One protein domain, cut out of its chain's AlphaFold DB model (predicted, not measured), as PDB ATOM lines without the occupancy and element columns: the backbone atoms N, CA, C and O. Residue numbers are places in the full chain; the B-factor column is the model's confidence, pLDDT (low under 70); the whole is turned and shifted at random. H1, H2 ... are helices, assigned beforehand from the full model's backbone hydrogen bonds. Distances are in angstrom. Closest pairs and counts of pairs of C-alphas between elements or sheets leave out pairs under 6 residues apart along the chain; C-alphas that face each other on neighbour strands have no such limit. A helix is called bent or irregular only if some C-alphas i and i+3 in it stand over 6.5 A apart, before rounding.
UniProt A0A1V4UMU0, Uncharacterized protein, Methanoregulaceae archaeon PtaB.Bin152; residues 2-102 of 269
ATOM      1  N   GLN A   2       9.816  -1.919   8.118       57.31
ATOM      2  CA  GLN A   2      10.696  -2.401   7.038       57.31
ATOM      3  C   GLN A   2      11.623  -1.336   6.411       57.31
ATOM      4  O   GLN A   2      12.763  -1.644   6.092       57.31
ATOM      5  N   LEU A   3      11.195  -0.071   6.301       69.50
ATOM      6  CA  LEU A   3      11.994   0.971   5.632       69.50
ATOM      7  C   LEU A   3      13.195   1.482   6.462       69.50
ATOM      8  O   LEU A   3      14.158   1.996   5.908       69.50
ATOM      9  N   THR A   4      13.162   1.333   7.791       78.00
ATOM     10  CA  THR A   4      14.219   1.823   8.698       78.00
ATOM     11  C   THR A   4      15.514   1.022   8.545       78.00
ATOM     12  O   THR A   4      16.599   1.586   8.607       78.00
ATOM     13  N   LEU A   5      15.399  -0.287   8.303       83.12
ATOM     14  CA  LEU A   5      16.540  -1.180   8.077       83.12
ATOM     15  C   LEU A   5      17.220  -0.929   6.725       83.12
ATOM     16  O   LEU A   5      18.398  -1.243   6.577       83.12
ATOM     17  N   ALA A   6      16.525  -0.316   5.762       85.62
ATOM     18  CA  ALA A   6      17.091  -0.020   4.449       85.62
ATOM     19  C   ALA A   6      18.279   0.953   4.529       85.62
ATOM     20  O   ALA A   6      19.219   0.828   3.759       85.62
ATOM     21  N   VAL A   7      18.283   1.878   5.494       86.44
ATOM     22  CA  VAL A   7      19.361   2.866   5.661       86.44
ATOM     23  C   VAL A   7      20.719   2.208   5.975       86.44
ATOM     24  O   VAL A   7      21.649   2.403   5.190       86.44
ATOM     25  N   PRO A   8      20.881   1.405   7.050       88.25
ATOM     26  CA  PRO A   8      22.153   0.738   7.328       88.25
ATOM     27  C   PRO A   8      22.481  -0.337   6.286       88.25
ATOM     28  O   PRO A   8      23.650  -0.499   5.945       88.25
ATOM     29  N   ILE A   9      21.476  -1.028   5.732       90.00
ATOM     30  CA  ILE A   9      21.692  -2.023   4.671       90.00
ATOM     31  C   ILE A   9      22.277  -1.359   3.420       90.00
ATOM     32  O   ILE A   9      23.244  -1.869   2.869       90.00
ATOM     33  N   CYS A  10      21.757  -0.211   2.985       88.94
ATOM     34  CA  CYS A  10      22.304   0.510   1.836       88.94
ATOM     35  C   CYS A  10      23.696   1.091   2.122       88.94
ATOM     36  O   CYS A  10      24.575   1.000   1.267       88.94
ATOM     37  N   ALA A  11      23.918   1.648   3.317       88.56
ATOM     38  CA  ALA A  11      25.193   2.271   3.671       88.56
ATOM     39  C   ALA A  11      26.331   1.241   3.798       88.56
ATOM     40  O   ALA A  11      27.351   1.355   3.121       88.56
ATOM     41  N   PHE A  12      26.147   0.201   4.619       90.00
ATOM     42  CA  PHE A  12      27.159  -0.842   4.817       90.00
ATOM     43  C   PHE A  12      27.185  -1.863   3.678       90.00
ATOM     44  O   PHE A  12      28.252  -2.359   3.329       90.00
ATOM     45  N   GLY A  13      26.038  -2.152   3.061       88.81
ATOM     46  CA  GLY A  13      25.964  -3.027   1.893       88.81
ATOM     47  C   GLY A  13      26.655  -2.422   0.676       88.81
ATOM     48  O   GLY A  13      27.355  -3.137  -0.030       88.81
ATOM     49  N   GLY A  14      26.546  -1.105   0.465       87.38
ATOM     50  CA  GLY A  14      27.306  -0.417  -0.579       87.38
ATOM     51  C   GLY A  14      28.815  -0.466  -0.344       87.38
ATOM     52  O   GLY A  14      29.562  -0.728  -1.280       87.38
ATOM     53  N   LEU A  15      29.253  -0.300   0.908       88.25
ATOM     54  CA  LEU A  15      30.663  -0.423   1.289       88.25
ATOM     55  C   LEU A  15      31.198  -1.849   1.061       88.25
ATOM     56  O   LEU A  15      32.262  -2.028   0.479       88.25
ATOM     57  N   GLY A  16      30.450  -2.871   1.488       88.12
ATOM     58  CA  GLY A  16      30.824  -4.272   1.272       88.12
ATOM     59  C   GLY A  16      30.841  -4.656  -0.209       88.12
ATOM     60  O   GLY A  16      31.749  -5.354  -0.656       88.12
ATOM     61  N   LEU A  17      29.882  -4.144  -0.986       89.38
ATOM     62  CA  LEU A  17      29.843  -4.328  -2.434       89.38
ATOM     63  C   LEU A  17      31.051  -3.674  -3.115       89.38
ATOM     64  O   LEU A  17      31.629  -4.282  -4.006       89.38
ATOM     65  N   ALA A  18      31.470  -2.487  -2.670       87.62
ATOM     66  CA  ALA A  18      32.664  -1.821  -3.187       87.62
ATOM     67  C   ALA A  18      33.927  -2.680  -3.010       87.62
ATOM     68  O   ALA A  18      34.687  -2.869  -3.956       87.62
ATOM     69  N   ILE A  19      34.119  -3.255  -1.820       88.56
ATOM     70  CA  ILE A  19      35.266  -4.129  -1.526       88.56
ATOM     71  C   ILE A  19      35.243  -5.368  -2.429       88.56
ATOM     72  O   ILE A  19      36.267  -5.741  -2.996       88.56
ATOM     73  N   LEU A  20      34.072  -5.978  -2.619       89.62
ATOM     74  CA  LEU A  20      33.916  -7.159  -3.470       89.62
ATOM     75  C   LEU A  20      34.149  -6.842  -4.957       89.62
ATOM     76  O   LEU A  20      34.770  -7.624  -5.677       89.62
ATOM     77  N   LEU A  21      33.685  -5.684  -5.432       87.56
ATOM     78  CA  LEU A  21      33.933  -5.219  -6.799       87.56
ATOM     79  C   LEU A  21      35.419  -4.925  -7.048       87.56
ATOM     80  O   LEU A  21      35.902  -5.139  -8.160       87.56
ATOM     81  N   GLN A  22      36.141  -4.451  -6.031       89.50
ATOM     82  CA  GLN A  22      37.586  -4.249  -6.116       89.50
ATOM     83  C   GLN A  22      38.333  -5.588  -6.151       89.50
ATOM     84  O   GLN A  22      39.207  -5.776  -6.992       89.50
ATOM     85  N   ASP A  23      37.957  -6.537  -5.291       88.31
ATOM     86  CA  ASP A  23      38.571  -7.872  -5.225       88.31
ATOM     87  C   ASP A  23      38.368  -8.673  -6.526       88.31
ATOM     88  O   ASP A  23      39.256  -9.377  -6.999       88.31
ATOM     89  N   THR A  24      37.217  -8.488  -7.179       90.19
ATOM     90  CA  THR A  24      36.911  -9.070  -8.499       90.19
ATOM     91  C   THR A  24      37.529  -8.305  -9.677       90.19
ATOM     92  O   THR A  24      37.379  -8.725 -10.824       90.19
ATOM     93  N   GLY A  25      38.228  -7.192  -9.422       86.56
ATOM     94  CA  GLY A  25      38.911  -6.384 -10.436       86.56
ATOM     95  C   GLY A  25      37.990  -5.559 -11.340       86.56
ATOM     96  O   GLY A  25      38.444  -5.039 -12.358       86.56
ATOM     97  N   ILE A  26      36.703  -5.431 -10.997       85.62
ATOM     98  CA  ILE A  26      35.718  -4.651 -11.766       85.62
ATOM     99  C   ILE A  26      35.942  -3.145 -11.568       85.62
ATOM    100  O   ILE A  26      35.720  -2.360 -12.491       85.62
ATOM    101  N   ILE A  27      36.396  -2.738 -10.380       87.12
ATOM    102  CA  ILE A  27      36.768  -1.353 -10.066       87.12
ATOM    103  C   ILE A  27      38.211  -1.284  -9.561       87.12
ATOM    104  O   ILE A  27      38.689  -2.198  -8.896       87.12
ATOM    105  N   ALA A  28      38.902  -0.185  -9.875       80.56
ATOM    106  CA  ALA A  28      40.300   0.012  -9.487       80.56
ATOM    107  C   ALA A  28      40.464   0.338  -7.991       80.56
ATOM    108  O   ALA A  28      41.434  -0.089  -7.367       80.56
ATOM    109  N   ASP A  29      39.508   1.072  -7.415       82.81
ATOM    110  CA  ASP A  29      39.498   1.470  -6.009       82.81
ATOM    111  C   ASP A  29      38.070   1.366  -5.454       82.81
ATOM    112  O   ASP A  29      37.132   1.934  -6.018       82.81
ATOM    113  N   ALA A  30      37.885   0.658  -4.333       81.75
ATOM    114  CA  ALA A  30      36.598   0.591  -3.639       81.75
ATOM    115  C   ALA A  30      36.093   1.980  -3.212       81.75
ATOM    116  O   ALA A  30      34.887   2.202  -3.087       81.75
ATOM    117  N   ALA A  31      36.995   2.943  -3.029       81.19
ATOM    118  CA  ALA A  31      36.639   4.298  -2.649       81.19
ATOM    119  C   ALA A  31      35.862   5.072  -3.739       81.19
ATOM    120  O   ALA A  31      35.167   6.041  -3.422       81.19
ATOM    121  N   ASP A  32      35.890   4.614  -4.995       82.50
ATOM    122  CA  ASP A  32      35.127   5.217  -6.094       82.50
ATOM    123  C   ASP A  32      33.628   4.828  -6.056       82.50
ATOM    124  O   ASP A  32      32.795   5.465  -6.704       82.50
ATOM    125  N   PHE A  33      33.240   3.819  -5.261       85.81
ATOM    126  CA  PHE A  33      31.853   3.352  -5.153       85.81
ATOM    127  C   PHE A  33      31.140   3.906  -3.904       85.81
ATOM    128  O   PHE A  33      30.920   3.214  -2.916       85.81
ATOM    129  N   TYR A  34      30.726   5.174  -3.947       86.25
ATOM    130  CA  TYR A  34      30.046   5.857  -2.828       86.25
ATOM    131  C   TYR A  34      28.506   5.833  -2.903       86.25
ATOM    132  O   TYR A  34      27.816   6.370  -2.028       86.25
ATOM    133  N   TRP A  35      27.930   5.207  -3.933       87.25
ATOM    134  CA  TRP A  35      26.487   5.243  -4.210       87.25
ATOM    135  C   TRP A  35      25.616   4.658  -3.093       87.25
ATOM    136  O   TRP A  35      24.504   5.142  -2.879       87.25
ATOM    137  N   GLY A  36      26.121   3.688  -2.324       88.31
ATOM    138  CA  GLY A  36      25.407   3.160  -1.153       88.31
ATOM    139  C   GLY A  36      25.184   4.208  -0.059       88.31
ATOM    140  O   GLY A  36      24.093   4.303   0.502       88.31
ATOM    141  N   SER A  37      26.184   5.060   0.179       89.19
ATOM    142  CA  SER A  37      26.112   6.171   1.134       89.19
ATOM    143  C   SER A  37      25.157   7.273   0.670       89.19
ATOM    144  O   SER A  37      24.379   7.804   1.467       89.19
ATOM    145  N   VAL A  38      25.160   7.580  -0.631       90.69
ATOM    146  CA  VAL A  38      24.222   8.542  -1.233       90.69
ATOM    147  C   VAL A  38      22.788   8.022  -1.122       90.69
ATOM    148  O   VAL A  38      21.927   8.721  -0.589       90.69
ATOM    149  N   ALA A  39      22.531   6.774  -1.520       91.19
ATOM    150  CA  ALA A  39      21.206   6.164  -1.420       91.19
ATOM    151  C   ALA A  39      20.696   6.128   0.033       91.19
ATOM    152  O   ALA A  39      19.569   6.545   0.306       91.19
ATOM    153  N   ALA A  40      21.543   5.718   0.984       90.69
ATOM    154  CA  ALA A  40      21.195   5.699   2.403       90.69
ATOM    155  C   ALA A  40      20.830   7.093   2.941       90.69
ATOM    156  O   ALA A  40      19.888   7.221   3.725       90.69
ATOM    157  N   SER A  41      21.525   8.144   2.491       92.81
ATOM    158  CA  SER A  41      21.245   9.526   2.900       92.81
ATOM    159  C   SER A  41      19.885  10.034   2.403       92.81
ATOM    160  O   SER A  41      19.167  10.695   3.153       92.81
ATOM    161  N   VAL A  42      19.486   9.661   1.180       92.50
ATOM    162  CA  VAL A  42      18.174  10.002   0.604       92.50
ATOM    163  C   VAL A  42      17.055   9.277   1.344       92.50
ATOM    164  O   VAL A  42      16.058   9.897   1.713       92.50
ATOM    165  N   ILE A  43      17.238   7.985   1.633       90.31
ATOM    166  CA  ILE A  43      16.271   7.206   2.415       90.31
ATOM    167  C   ILE A  43      16.134   7.793   3.829       90.31
ATOM    168  O   ILE A  43      15.016   7.936   4.324       90.31
ATOM    169  N   LEU A  44      17.239   8.184   4.472       90.25
ATOM    170  CA  LEU A  44      17.214   8.820   5.791       90.25
ATOM    171  C   LEU A  44      16.460  10.160   5.770       90.25
ATOM    172  O   LEU A  44      15.635  10.397   6.652       90.25
ATOM    173  N   ALA A  45      16.687  11.011   4.766       91.12
ATOM    174  CA  ALA A  45      15.955  12.270   4.622       91.12
ATOM    175  C   ALA A  45      14.457  12.045   4.394       91.12
ATOM    176  O   ALA A  45      13.630  12.724   5.004       91.12
ATOM    177  N   TYR A  46      14.099  11.051   3.578       89.44
ATOM    178  CA  TYR A  46      12.708  10.656   3.382       89.44
ATOM    179  C   TYR A  46      12.062  10.188   4.695       89.44
ATOM    180  O   TYR A  46      10.977  10.642   5.061       89.44
ATOM    181  N   LEU A  47      12.757   9.349   5.470       87.69
ATOM    182  CA  LEU A  47      12.299   8.930   6.796       87.69
ATOM    183  C   LEU A  47      12.153  10.112   7.759       87.69
ATOM    184  O   LEU A  47      11.196  10.142   8.529       87.69
ATOM    185  N   ALA A  48      13.067  11.083   7.718       87.38
ATOM    186  CA  ALA A  48      13.000  12.283   8.545       87.38
ATOM    187  C   ALA A  48      11.820  13.191   8.168       87.38
ATOM    188  O   ALA A  48      11.220  13.806   9.050       87.38
ATOM    189  N   TYR A  49      11.453  13.239   6.885       87.06
ATOM    190  CA  TYR A  49      10.297  13.989   6.397       87.06
ATOM    191  C   TYR A  49       8.962  13.404   6.883       87.06
ATOM    192  O   TYR A  49       8.052  14.154   7.230       87.06
ATOM    193  N   LEU A  50       8.857  12.073   6.960       84.62
ATOM    194  CA  LEU A  50       7.644  11.377   7.412       84.62
ATOM    195  C   LEU A  50       7.420  11.427   8.934       84.62
ATOM    196  O   LEU A  50       6.367  10.999   9.411       84.62
ATOM    197  N   LYS A  51       8.398  11.884   9.725       78.00
ATOM    198  CA  LYS A  51       8.296  11.890  11.192       78.00
ATOM    199  C   LYS A  51       7.535  13.120  11.707       78.00
ATOM    200  O   LYS A  51       7.706  14.207  11.158       78.00
ATOM    201  N   PRO A  52       6.763  12.992  12.812       68.81
ATOM    202  CA  PRO A  52       5.996  14.107  13.388       68.81
ATOM    203  C   PRO A  52       6.858  15.320  13.746       68.81
ATOM    204  O   PRO A  52       6.407  16.460  13.684       68.81
ATOM    205  N   ARG A  53       8.114  15.076  14.131       68.44
ATOM    206  CA  ARG A  53       9.118  16.114  14.341       68.44
ATOM    207  C   ARG A  53      10.217  15.947  13.299       68.44
ATOM    208  O   ARG A  53      10.858  14.900  13.242       68.44
ATOM    209  N   ARG A  54      10.449  16.989  12.502       76.56
ATOM    210  CA  ARG A  54      11.475  16.993  11.454       76.56
ATOM    211  C   ARG A  54      12.859  17.155  12.093       76.56
ATOM    212  O   ARG A  54      13.163  18.212  12.642       76.56
ATOM    213  N   ASP A  55      13.697  16.120  12.034       83.75
ATOM    214  CA  ASP A  55      15.118  16.252  12.378       83.75
ATOM    215  C   ASP A  55      15.844  16.903  11.202       83.75
ATOM    216  O   ASP A  55      16.139  16.254  10.198       83.75
ATOM    217  N   ILE A  56      16.106  18.203  11.332       85.56
ATOM    218  CA  ILE A  56      16.728  19.025  10.286       85.56
ATOM    219  C   ILE A  56      18.044  18.389   9.819       85.56
ATOM    220  O   ILE A  56      18.288  18.288   8.623       85.56
ATOM    221  N   VAL A  57      18.857  17.874  10.746       87.75
ATOM    222  CA  VAL A  57      20.159  17.267  10.421       87.75
ATOM    223  C   VAL A  57      20.004  16.056   9.496       87.75
ATOM    224  O   VAL A  57      20.717  15.952   8.503       87.75
ATOM    225  N   SER A  58      19.038  15.179   9.781       89.56
ATOM    226  CA  SER A  58      18.735  14.012   8.943       89.56
ATOM    227  C   SER A  58      18.114  14.401   7.595       89.56
ATOM    228  O   SER A  58      18.374  13.743   6.591       89.56
ATOM    229  N   LEU A  59      17.339  15.491   7.542       90.44
ATOM    230  CA  LEU A  59      16.762  16.027   6.302       90.44
ATOM    231  C   LEU A  59      17.846  16.529   5.329       90.44
ATOM    232  O   LEU A  59      17.712  16.373   4.119       90.44
ATOM    233  N   PHE A  60      18.931  17.095   5.865       91.81
ATOM    234  CA  PHE A  60      20.077  17.584   5.092       91.81
ATOM    235  C   PHE A  60      21.137  16.506   4.801       91.81
ATOM    236  O   PHE A  60      22.127  16.800   4.133       91.81
ATOM    237  N   ALA A  61      20.941  15.250   5.219       92.06
ATOM    238  CA  ALA A  61      21.881  14.161   4.935       92.06
ATOM    239  C   ALA A  61      22.260  14.015   3.439       92.06
ATOM    240  O   ALA A  61      23.448  13.870   3.153       92.06
ATOM    241  N   PRO A  62      21.332  14.126   2.464       92.88
ATOM    242  CA  PRO A  62      21.673  14.082   1.039       92.88
ATOM    243  C   PRO A  62      22.590  15.219   0.599       92.88
ATOM    244  O   PRO A  62      23.440  15.034  -0.267       92.88
ATOM    245  N   PHE A  63      22.445  16.393   1.215       91.38
ATOM    246  CA  PHE A  63      23.302  17.537   0.935       91.38
ATOM    247  C   PHE A  63      24.732  17.284   1.426       91.38
ATOM    248  O   PHE A  63      25.682  17.536   0.690       91.38
ATOM    249  N   TYR A  64      24.900  16.692   2.614       88.38
ATOM    250  CA  TYR A  64      26.224  16.280   3.093       88.38
ATOM    251  C   TYR A  64      26.844  15.186   2.216       88.38
ATOM    252  O   TYR A  64      28.025  15.276   1.896       88.38
ATOM    253  N   ALA A  65      26.062  14.199   1.761       90.00
ATOM    254  CA  ALA A  65      26.550  13.186   0.820       90.00
ATOM    255  C   ALA A  65      27.057  13.819  -0.484       90.00
ATOM    256  O   ALA A  65      28.109  13.439  -0.994       90.00
ATOM    257  N   LEU A  66      26.327  14.808  -1.004       89.75
ATOM    258  CA  LEU A  66      26.709  15.541  -2.206       89.75
ATOM    259  C   LEU A  66      28.018  16.315  -2.002       89.75
ATOM    260  O   LEU A  66      28.904  16.236  -2.849       89.75
ATOM    261  N   LEU A  67      28.175  17.008  -0.873       86.88
ATOM    262  CA  LEU A  67      29.400  17.754  -0.570       86.88
ATOM    263  C   LEU A  67      30.621  16.856  -0.350       86.88
ATOM    264  O   LEU A  67      31.727  17.250  -0.688       86.88
ATOM    265  N   ILE A  68      30.429  15.672   0.233       84.44
ATOM    266  CA  ILE A  68      31.534  14.773   0.588       84.44
ATOM    267  C   ILE A  68      31.972  13.918  -0.608       84.44
ATOM    268  O   ILE A  68      33.163  13.657  -0.766       84.44
ATOM    269  N   PHE A  69      31.026  13.457  -1.433       85.06
ATOM    270  CA  PHE A  69      31.304  12.453  -2.466       85.06
ATOM    271  C   PHE A  69      31.179  12.957  -3.907       85.06
ATOM    272  O   PHE A  69      31.809  12.383  -4.791       85.06
ATOM    273  N   ILE A  70      30.375  13.996  -4.168       82.88
ATOM    274  CA  ILE A  70      30.076  14.458  -5.536       82.88
ATOM    275  C   ILE A  70      30.822  15.753  -5.869       82.88
ATOM    276  O   ILE A  70      31.310  15.896  -6.987       82.88
ATOM    277  N   VAL A  71      30.915  16.695  -4.927       80.75
ATOM    278  CA  VAL A  71      31.634  17.964  -5.116       80.75
ATOM    279  C   VAL A  71      33.072  17.798  -4.610       80.75
ATOM    280  O   VAL A  71      33.281  17.752  -3.401       80.75
ATOM    281  N   PRO A  72      34.083  17.687  -5.488       62.16
ATOM    282  CA  PRO A  72      35.452  17.441  -5.052       62.16
ATOM    283  C   PRO A  72      36.047  18.680  -4.367       62.16
ATOM    284  O   PRO A  72      36.302  19.691  -5.018       62.16
ATOM    285  N   LEU A  73      36.319  18.583  -3.062       59.44
ATOM    286  CA  LEU A  73      37.031  19.590  -2.260       59.44
ATOM    287  C   LEU A  73      38.558  19.338  -2.228       59.44
ATOM    288  O   LEU A  73      39.190  19.492  -1.199       59.44
ATOM    289  N   GLU A  74      39.159  18.954  -3.359       61.59
ATOM    290  CA  GLU A  74      40.608  18.683  -3.555       61.59
ATOM    291  C   GLU A  74      41.104  17.259  -3.230       61.59
ATOM    292  O   GLU A  74      42.060  16.802  -3.857       61.59
ATOM    293  N   THR A  75      40.445  16.495  -2.352       66.56
ATOM    294  CA  THR A  75      40.840  15.104  -2.031       66.56
ATOM    295  C   THR A  75      39.762  14.089  -2.397       66.56
ATOM    296  O   THR A  75      38.593  14.285  -2.062       66.56
ATOM    297  N   LYS A  76      40.146  12.970  -3.029       71.69
ATOM    298  CA  LYS A  76      39.233  11.838  -3.253       71.69
ATOM    299  C   LYS A  76      38.738  11.280  -1.916       71.69
ATOM    300  O   LYS A  76      39.514  11.153  -0.967       71.69
ATOM    301  N   ALA A  77      37.456  10.929  -1.853       73.88
ATOM    302  CA  ALA A  77      36.887  10.276  -0.682       73.88
ATOM    303  C   ALA A  77      37.599   8.941  -0.445       73.88
ATOM    304  O   ALA A  77      37.756   8.163  -1.376       73.88
ATOM    305  N   SER A  78      38.034   8.676   0.785       85.50
ATOM    306  CA  SER A  78      38.672   7.410   1.149       85.50
ATOM    307  C   SER A  78      37.642   6.380   1.609       85.50
ATOM    308  O   SER A  78      36.553   6.727   2.075       85.50
ATOM    309  N   LEU A  79      38.003   5.097   1.560       84.19
ATOM    310  CA  LEU A  79      37.163   4.024   2.104       84.19
ATOM    311  C   LEU A  79      36.856   4.239   3.600       84.19
ATOM    312  O   LEU A  79      35.741   3.993   4.060       84.19
ATOM    313  N   LEU A  80      37.825   4.775   4.352       86.69
ATOM    314  CA  LEU A  80      37.643   5.154   5.754       86.69
ATOM    315  C   LEU A  80      36.575   6.245   5.912       86.69
ATOM    316  O   LEU A  80      35.728   6.150   6.798       86.69
ATOM    317  N   LEU A  81      36.583   7.258   5.042       86.19
ATOM    318  CA  LEU A  81      35.587   8.328   5.062       86.19
ATOM    319  C   LEU A  81      34.183   7.791   4.761       86.19
ATOM    320  O   LEU A  81      33.230   8.175   5.437       86.19
ATOM    321  N   GLN A  82      34.054   6.858   3.814       88.25
ATOM    322  CA  GLN A  82      32.782   6.181   3.548       88.25
ATOM    323  C   GLN A  82      32.288   5.374   4.760       88.25
ATOM    324  O   GLN A  82      31.109   5.450   5.107       88.25
ATOM    325  N   ALA A  83      33.177   4.647   5.444       88.38
ATOM    326  CA  ALA A  83      32.829   3.890   6.646       88.38
ATOM    327  C   ALA A  83      32.375   4.803   7.801       88.38
ATOM    328  O   ALA A  83      31.360   4.538   8.451       88.38
ATOM    329  N   LEU A  84      33.080   5.918   8.023       90.38
ATOM    330  CA  LEU A  84      32.695   6.932   9.010       90.38
ATOM    331  C   LEU A  84      31.351   7.579   8.659       90.38
ATOM    332  O   LEU A  84      30.517   7.807   9.539       90.38
ATOM    333  N   TYR A  85      31.104   7.823   7.372       89.81
ATOM    334  CA  TYR A  85      29.835   8.358   6.906       89.81
ATOM    335  C   TYR A  85      28.679   7.373   7.135       89.81
ATOM    336  O   TYR A  85      27.648   7.762   7.689       89.81
ATOM    337  N   ALA A  86      28.864   6.086   6.825       90.56
ATOM    338  CA  ALA A  86      27.882   5.034   7.101       90.56
ATOM    339  C   ALA A  86      27.548   4.920   8.602       90.56
ATOM    340  O   ALA A  86      26.375   4.809   8.984       90.56
ATOM    341  N   LEU A  87      28.564   5.025   9.467       92.75
ATOM    342  CA  LEU A  87      28.379   5.073  10.917       92.75
ATOM    343  C   LEU A  87      27.564   6.306  11.336       92.75
ATOM    344  O   LEU A  87      26.618   6.187  12.115       92.75
ATOM    345  N   SER A  88      27.881   7.480  10.782       91.56
ATOM    346  CA  SER A  88      27.184   8.731  11.101       91.56
ATOM    347  C   SER A  88      25.701   8.698  10.711       91.56
ATOM    348  O   SER A  88      24.846   9.049  11.525       91.56
ATOM    349  N   ILE A  89      25.369   8.183   9.522       90.31
ATOM    350  CA  ILE A  89      23.986   8.001   9.059       90.31
ATOM    351  C   ILE A  89      23.228   7.032   9.968       90.31
ATOM    352  O   ILE A  89      22.056   7.255  10.279       90.31
ATOM    353  N   THR A  90      23.893   5.978  10.439       89.56
ATOM    354  CA  THR A  90      23.289   5.010  11.361       89.56
ATOM    355  C   THR A  90      22.990   5.650  12.719       89.56
ATOM    356  O   THR A  90      21.908   5.452  13.272       89.56
ATOM    357  N   LEU A  91      23.891   6.489  13.238       90.12
ATOM    358  CA  LEU A  91      23.645   7.261  14.462       90.12
ATOM    359  C   LEU A  91      22.497   8.266  14.290       90.12
ATOM    360  O   LEU A  91      21.662   8.403  15.187       90.12
ATOM    361  N   LEU A  92      22.415   8.941  13.138       88.94
ATOM    362  CA  LEU A  92      21.304   9.840  12.817       88.94
ATOM    363  C   LEU A  92      19.971   9.091  12.742       88.94
ATOM    364  O   LEU A  92      18.980   9.567  13.287       88.94
ATOM    365  N   LEU A  93      19.947   7.891  12.163       88.31
ATOM    366  CA  LEU A  93      18.766   7.029  12.138       88.31
ATOM    367  C   LEU A  93      18.302   6.640  13.548       88.31
ATOM    368  O   LEU A  93      17.111   6.724  13.853       88.31
ATOM    369  N   VAL A  94      19.233   6.239  14.420       86.94
ATOM    370  CA  VAL A  94      18.941   5.912  15.826       86.94
ATOM    371  C   VAL A  94      18.374   7.138  16.540       86.94
ATOM    372  O   VAL A  94      17.318   7.063  17.170       86.94
ATOM    373  N   ARG A  95      19.015   8.300  16.384       86.12
ATOM    374  CA  ARG A  95      18.543   9.576  16.936       86.12
ATOM    375  C   ARG A  95      17.153   9.947  16.417       86.12
ATOM    376  O   ARG A  95      16.309  10.361  17.212       86.12
ATOM    377  N   LEU A  96      16.901   9.792  15.118       84.44
ATOM    378  CA  LEU A  96      15.599  10.026  14.496       84.44
ATOM    379  C   LEU A  96      14.539   9.111  15.120       84.44
ATOM    380  O   LEU A  96      13.433   9.554  15.438       84.44
ATOM    381  N   HIS A  97      14.884   7.846  15.359       83.19
ATOM    382  CA  HIS A  97      13.978   6.899  15.987       83.19
ATOM    383  C   HIS A  97      13.662   7.289  17.438       83.19
ATOM    384  O   HIS A  97      12.499   7.529  17.749       83.19
ATOM    385  N   TYR A  98      14.670   7.443  18.296       79.00
ATOM    386  CA  TYR A  98      14.462   7.692  19.727       79.00
ATOM    387  C   TYR A  98      13.916   9.086  20.046       79.00
ATOM    388  O   TYR A  98      13.102   9.237  20.952       79.00
ATOM    389  N   ARG A  99      14.363  10.121  19.327       71.38
ATOM    390  CA  ARG A  99      14.119  11.518  19.719       71.38
ATOM    391  C   ARG A  99      12.977  12.186  18.952       71.38
ATOM    392  O   ARG A  99      12.428  13.179  19.425       71.38
ATOM    393  N   PHE A 100      12.632  11.655  17.780       71.19
ATOM    394  CA  PHE A 100      11.663  12.267  16.866       71.19
ATOM    395  C   PHE A 100      10.478  11.348  16.515       71.19
ATOM    396  O   PHE A 100       9.545  11.802  15.852       71.19
ATOM    397  N   SER A 101      10.466  10.084  16.974       61.06
ATOM    398  CA  SER A 101       9.302   9.189  16.805       61.06
ATOM    399  C   SER A 101       8.260   9.304  17.912       61.06
ATOM    400  O   SER A 101       7.150   8.817  17.724       61.06
ATOM    401  N   THR A 102       8.578   9.942  19.038       56.78
ATOM    402  CA  THR A 102       7.587  10.252  20.065       56.78
ATOM    403  C   THR A 102       6.876  11.558  19.693       56.78
ATOM    404  O   THR A 102       7.518  12.620  19.631       56.78
TER     405      THR A 102
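Overview. This is residues 2 to 102 of the 269 residues of an uncharacterized protein of Methanoregulaceae archaeon PtaB.Bin152 (UniProt A0A1V4UMU0). A flattened bundle of four nearly aligned helices: H2 and H5 run side by side through the middle, with H1 along one side of this pair and the shorter H4 on the other. The little helix H3 sits at the turn between H2 and H4. The printed part has 101 residues, with five named helices in the order H1 to H5 and no named strand; its class is all helix. It is compact, with a radius of gyration of the C-alphas of 13.9 A and spans of 46 by 30 by 16 A.

Along the chain. H1, residues 2 to 23, begins at C-alpha 2 (10.696, -2.401, 7.038) and is 30.9 A long, with a kink of 38 degrees near residue 9. It is neither bent nor irregular, but only just: C-alphas 4 and 7 are 6.1 A apart. H2 is residues 35 to 49, 21.2 A; H3 is residues 56 to 59; H4 is residues 61 to 70, 13.3 A. H5, residues 79 to 100, is 30.6 A long and ends at C-alpha 100 (11.663, 12.267, 16.866).

Arrangement. H2 is the hub, touching the four other helices. With H1 it forms a hairpin at a shallow tilt of 10 degrees, opposite ways, the closest C-alphas being those of Gly 14 and Gly 36, 4.1 A apart. H2 and H5 touch and run the same way at a shallow tilt of 14 degrees, closest at C-alphas 37 and 86, 6.3 A. H4 touches H2, closest at C-alphas 62 and 41, 4.9 A. H1, H2, H4 and H5 are an up and down bundle, each running against the one before it. H1 and H4 are apart. Every O i to N i+4 pair is within hydrogen-bond range in H2, H4 and H5; in H1 15 of 18 are, and H3 is too short for such a pair.

Size, cuts and confidence. The C-alphas farthest apart, of Gly 25 and Thr 102, are 46.8 A apart. The printed part has no cut, and the link from H1 to H2 is long. Residues 2 to 3, 52 to 53, 72 to 75 and 101 to 102 have pLDDT under 70.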